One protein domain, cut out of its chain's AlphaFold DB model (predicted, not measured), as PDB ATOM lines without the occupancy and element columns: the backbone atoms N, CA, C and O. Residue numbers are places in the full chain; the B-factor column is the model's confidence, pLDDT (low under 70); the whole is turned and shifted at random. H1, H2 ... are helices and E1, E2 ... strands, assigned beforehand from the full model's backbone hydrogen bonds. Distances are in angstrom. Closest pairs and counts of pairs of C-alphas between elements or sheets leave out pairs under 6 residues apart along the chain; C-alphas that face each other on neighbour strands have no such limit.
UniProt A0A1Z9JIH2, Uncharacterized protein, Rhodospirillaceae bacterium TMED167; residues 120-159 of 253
ATOM      1  N   PHE A 120      18.870 -23.953  -1.522       89.69
ATOM      2  CA  PHE A 120      19.214 -24.966  -0.526       89.69
ATOM      3  C   PHE A 120      20.709 -24.897  -0.216       89.69
ATOM      4  O   PHE A 120      21.551 -25.230  -1.053       89.69
ATOM      5  N   ALA A 121      21.044 -24.447   0.989       87.38
ATOM      6  CA  ALA A 121      22.412 -24.376   1.470       87.38
ATOM      7  C   ALA A 121      23.004 -25.773   1.723       87.38
ATOM      8  O   ALA A 121      22.299 -26.773   1.849       87.38
ATOM      9  N   LEU A 122      24.337 -25.848   1.814       83.94
ATOM     10  CA  LEU A 122      25.063 -27.113   2.003       83.94
ATOM     11  C   LEU A 122      24.734 -27.818   3.328       83.94
ATOM     12  O   LEU A 122      24.891 -29.033   3.434       83.94
ATOM     13  N   ASP A 123      24.294 -27.060   4.330       83.69
ATOM     14  CA  ASP A 123      23.813 -27.570   5.617       83.69
ATOM     15  C   ASP A 123      22.351 -28.055   5.560       83.69
ATOM     16  O   ASP A 123      21.801 -28.479   6.574       83.69
ATOM     17  N   GLY A 124      21.734 -28.020   4.377       82.19
ATOM     18  CA  GLY A 124      20.353 -28.409   4.132       82.19
ATOM     19  C   GLY A 124      19.346 -27.290   4.365       82.19
ATOM     20  O   GLY A 124      18.180 -27.498   4.054       82.19
ATOM     21  N   ARG A 125      19.744 -26.112   4.867       85.31
ATOM     22  CA  ARG A 125      18.792 -25.018   5.104       85.31
ATOM     23  C   ARG A 125      18.231 -24.478   3.795       85.31
ATOM     24  O   ARG A 125      18.978 -24.146   2.877       85.31
ATOM     25  N   LEU A 126      16.912 -24.326   3.752       88.56
ATOM     26  CA  LEU A 126      16.227 -23.548   2.729       88.56
ATOM     27  C   LEU A 126      16.345 -22.054   3.059       88.56
ATOM     28  O   LEU A 126      16.005 -21.631   4.162       88.56
ATOM     29  N   ILE A 127      16.823 -21.276   2.095       90.75
ATOM     30  CA  ILE A 127      16.935 -19.823   2.153       90.75
ATOM     31  C   ILE A 127      16.017 -19.239   1.090       90.75
ATOM     32  O   ILE A 127      16.231 -19.436  -0.109       90.75
ATOM     33  N   ASP A 128      15.010 -18.501   1.546       91.56
ATOM     34  CA  ASP A 128      14.138 -17.725   0.677       91.56
ATOM     35  C   ASP A 128      14.812 -16.403   0.332       91.56
ATOM     36  O   ASP A 128      15.117 -15.570   1.192       91.56
ATOM     37  N   PHE A 129      15.054 -16.216  -0.955       92.06
ATOM     38  CA  PHE A 129      15.613 -14.994  -1.486       92.06
ATOM     39  C   PHE A 129      14.485 -14.078  -1.959       92.06
ATOM     40  O   PHE A 129      13.773 -14.402  -2.908       92.06
ATOM     41  N   ASP A 130      14.375 -12.902  -1.344       90.06
ATOM     42  CA  ASP A 130      13.532 -11.796  -1.798       90.06
ATOM     43  C   ASP A 130      14.435 -10.579  -2.075       90.06
ATOM     44  O   ASP A 130      15.178 -10.183  -1.172       90.06
ATOM     45  N   PRO A 131      14.395  -9.960  -3.273       88.75
ATOM     46  CA  PRO A 131      15.230  -8.803  -3.604       88.75
ATOM     47  C   PRO A 131      15.129  -7.635  -2.612       88.75
ATOM     48  O   PRO A 131      16.138  -6.983  -2.330       88.75
ATOM     49  N   ILE A 132      13.939  -7.366  -2.066       87.69
ATOM     50  CA  ILE A 132      13.688  -6.283  -1.110       87.69
ATOM     51  C   ILE A 132      14.335  -6.628   0.234       87.69
ATOM     52  O   ILE A 132      15.119  -5.833   0.763       87.69
ATOM     53  N   LYS A 133      14.068  -7.834   0.754       88.69
ATOM     54  CA  LYS A 133      14.666  -8.328   2.008       88.69
ATOM     55  C   LYS A 133      16.189  -8.410   1.896       88.69
ATOM     56  O   LYS A 133      16.906  -7.970   2.793       88.69
ATOM     57  N   ALA A 134      16.692  -8.904   0.767       90.06
ATOM     58  CA  ALA A 134      18.112  -8.995   0.458       90.06
ATOM     59  C   ALA A 134      18.790  -7.625   0.508       90.06
ATOM     60  O   ALA A 134      19.827  -7.465   1.154       90.06
ATOM     61  N   ALA A 135      18.187  -6.618  -0.129       90.38
ATOM     62  CA  ALA A 135      18.724  -5.267  -0.126       90.38
ATOM     63  C   ALA A 135      18.763  -4.670   1.294       90.38
ATOM     64  O   ALA A 135      19.750  -4.027   1.651       90.38
ATOM     65  N   ALA A 136      17.743  -4.925   2.119       91.19
ATOM     66  CA  ALA A 136      17.717  -4.501   3.521       91.19
ATOM     67  C   ALA A 136      18.807  -5.192   4.369       91.19
ATOM     68  O   ALA A 136      19.516  -4.526   5.124       91.19
ATOM     69  N   ILE A 137      19.025  -6.500   4.187       91.31
ATOM     70  CA  ILE A 137      20.112  -7.248   4.849       91.31
ATOM     71  C   ILE A 137      21.491  -6.706   4.435       91.31
ATOM     72  O   ILE A 137      22.362  -6.497   5.282       91.31
ATOM     73  N   ILE A 138      21.694  -6.428   3.142       88.62
ATOM     74  CA  ILE A 138      22.950  -5.866   2.617       88.62
ATOM     75  C   ILE A 138      23.222  -4.472   3.202       88.62
ATOM     76  O   ILE A 138      24.372  -4.162   3.518       88.62
ATOM     77  N   ARG A 139      22.179  -3.650   3.388       92.19
ATOM     78  CA  ARG A 139      22.277  -2.333   4.041       92.19
ATOM     79  C   ARG A 139      22.430  -2.409   5.566       92.19
ATOM     80  O   ARG A 139      22.745  -1.395   6.179       92.19
ATOM     81  N   GLY A 140      22.260  -3.589   6.168       91.19
ATOM     82  CA  GLY A 140      22.321  -3.783   7.619       91.19
ATOM     83  C   GLY A 140      21.069  -3.309   8.360       91.19
ATOM     84  O   GLY A 140      21.147  -3.013   9.546       91.19
ATOM     85  N   GLU A 141      19.934  -3.210   7.667       94.00
ATOM     86  CA  GLU A 141      18.634  -2.831   8.245       94.00
ATOM     87  C   GLU A 141      17.926  -4.026   8.895       94.00
ATOM     88  O   GLU A 141      17.135  -3.855   9.818       94.00
ATOM     89  N   ILE A 142      18.217  -5.232   8.404       90.88
ATOM     90  CA  ILE A 142      17.703  -6.500   8.920       90.88
ATOM     91  C   ILE A 142      18.895  -7.360   9.326       90.88
ATOM     92  O   ILE A 142      19.833  -7.553   8.544       90.88
ATOM     93  N   ASP A 143      18.845  -7.885  10.548       90.50
ATOM     94  CA  ASP A 143      19.830  -8.846  11.025       90.50
ATOM     95  C   ASP A 143      19.645 -10.203  10.342       90.50
ATOM     96  O   ASP A 143      18.537 -10.689  10.127       90.50
ATOM     97  N   SER A 144      20.771 -10.812   9.998       88.81
ATOM     98  CA  SER A 144      20.872 -12.116   9.351       88.81
ATOM     99  C   SER A 144      22.228 -12.711   9.713       88.81
ATOM    100  O   SER A 144      23.201 -11.966   9.924       88.81
ATOM    101  N   ASP A 145      22.288 -14.040   9.819       89.75
ATOM    102  CA  ASP A 145      23.531 -14.739  10.123       89.75
ATOM    103  C   ASP A 145      24.565 -14.584   8.992       89.75
ATOM    104  O   ASP A 145      24.263 -14.152   7.876       89.75
ATOM    105  N   SER A 146      25.831 -14.888   9.281       86.88
ATOM    106  CA  SER A 146      26.913 -14.664   8.317       86.88
ATOM    107  C   SER A 146      26.781 -15.508   7.045       86.88
ATOM    108  O   SER A 146      27.206 -15.055   5.986       86.88
ATOM    109  N   ILE A 147      26.206 -16.710   7.143       86.38
ATOM    110  CA  ILE A 147      26.054 -17.644   6.021       86.38
ATOM    111  C   ILE A 147      24.907 -17.183   5.120       86.38
ATOM    112  O   ILE A 147      25.086 -17.077   3.908       86.38
ATOM    113  N   GLU A 148      23.748 -16.869   5.699       88.56
ATOM    114  CA  GLU A 148      22.603 -16.339   4.955       88.56
ATOM    115  C   GLU A 148      22.984 -15.026   4.259       88.56
ATOM    116  O   GLU A 148      22.750 -14.877   3.059       88.56
ATOM    117  N   ARG A 149      23.681 -14.117   4.953       90.12
ATOM    118  CA  ARG A 149      24.184 -12.868   4.363       90.12
ATOM    119  C   ARG A 149      25.117 -13.107   3.173       90.12
ATOM    120  O   ARG A 149      25.034 -12.378   2.184       90.12
ATOM    121  N   GLU A 150      26.011 -14.090   3.256       90.31
ATOM    122  CA  GLU A 150      26.917 -14.440   2.156       90.31
ATOM    123  C   GLU A 150      26.147 -14.983   0.945       90.31
ATOM    124  O   GLU A 150      26.356 -14.521  -0.180       90.31
ATOM    125  N   ILE A 151      25.209 -15.904   1.178       90.81
ATOM    126  CA  ILE A 151      24.363 -16.483   0.127       90.81
ATOM    127  C   ILE A 151      23.519 -15.395  -0.536       90.81
ATOM    128  O   ILE A 151      23.538 -15.272  -1.760       90.81
ATOM    129  N   ILE A 152      22.850 -14.553   0.252       91.50
ATOM    130  CA  ILE A 152      22.047 -13.431  -0.241       91.50
ATOM    131  C   ILE A 152      22.892 -12.482  -1.085       91.50
ATOM    132  O   ILE A 152      22.455 -12.076  -2.158       91.50
ATOM    133  N   LYS A 153      24.109 -12.145  -0.648       88.81
ATOM    134  CA  LYS A 153      25.004 -11.268  -1.414       88.81
ATOM    135  C   LYS A 153      25.370 -11.872  -2.773       88.81
ATOM    136  O   LYS A 153      25.410 -11.145  -3.765       88.81
ATOM    137  N   ASN A 154      25.610 -13.182  -2.826       88.31
ATOM    138  CA  ASN A 154      25.917 -13.887  -4.070       88.31
ATOM    139  C   ASN A 154      24.689 -13.979  -4.987       88.31
ATOM    140  O   ASN A 154      24.789 -13.643  -6.166       88.31
ATOM    141  N   LEU A 155      23.521 -14.345  -4.456       88.06
ATOM    142  CA  LEU A 155      22.266 -14.387  -5.218       88.06
ATOM    143  C   LEU A 155      21.858 -13.001  -5.729       88.06
ATOM    144  O   LEU A 155      21.388 -12.867  -6.855       88.06
ATOM    145  N   HIS A 156      22.119 -11.949  -4.953       85.75
ATOM    146  CA  HIS A 156      21.828 -10.581  -5.364       85.75
ATOM    147  C   HIS A 156      22.600 -10.165  -6.626       85.75
ATOM    148  O   HIS A 156      22.121  -9.340  -7.400       85.75
ATOM    149  N   SER A 157      23.772 -10.764  -6.875       81.50
ATOM    150  CA  SER A 157      24.591 -10.459  -8.055       81.50
ATOM    151  C   SER A 157      24.038 -11.008  -9.377       81.50
ATOM    152  O   SER A 157      24.472 -10.560 -10.436       81.50
ATOM    153  N   ILE A 158      23.079 -11.939  -9.322       78.62
ATOM    154  CA  ILE A 158      22.458 -12.576 -10.496       78.62
ATOM    155  C   ILE A 158      20.988 -12.178 -10.679       78.62
ATOM    156  O   ILE A 158      20.279 -12.786 -11.474       78.62
ATOM    157  N   ILE A 159      20.504 -11.158  -9.960       82.88
ATOM    158  CA  ILE A 159      19.160 -10.627 -10.205       82.88
ATOM    159  C   ILE A 159      19.199  -9.797 -11.480       82.88
ATOM    160  O   ILE A 159      19.681  -8.661 -11.505       82.88
TER     161      ILE A 159
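This is residues 120 to 159 of the 253 residues of an uncharacterized protein of Rhodospirillaceae bacterium TMED167 (UniProt A0A1Z9JIH2). Two short helices, H1 and H2, pack on each other at a steep angle, and the extended strand E1 runs past one side of H2 and leads into H1. The loop of residues 120 to 125 lies at the far end of E1 from H1, and a loop of residues 140 to 145 joins the two helices. The printed part has 40 residues, with one named strand and two named helices in the order E1, H1, H2; E1 pairs with no named strand, and the class is mostly helix. The whole is compact, with a radius of gyration of the C-alphas of 9.5 A and spans of 26 by 21 by 13 A.

H2, the longest helix, holds residues 146 to 156 and measures 15.2 A from first to last C-alpha, ending with C-alpha 156 at (21.828, -10.581, -5.364). H1, residues 131 to 139, measures 12.2 A. E1, residues 126 to 129, measures 9.6 A and begins with C-alpha 126 at (16.227, -23.548, 2.729).

H2 and H1 touch, and their closest C-alphas are those of Ile 152 and Ala 134, 6.0 A apart. Their lines stand at a steep tilt of 54 degrees, and they run opposite ways. The closest C-alphas of E1 and H2 are those of Phe 129 and Ile 152, 6.7 A apart. E1 and H1 meet only through their link, which is tight, with 1 residue between them. In H1 and H2 every O i to N i+4 pair is within hydrogen-bond range.

The two C-alphas farthest apart are those of Gly 124 and Arg 139, at 26.1 A. The printed part runs from 120 to 159 with no cut. The link from H1 to H2 is short, with 6 residues. The mean pLDDT of the printed part of this model is 88.4, and no printed residue is under 70.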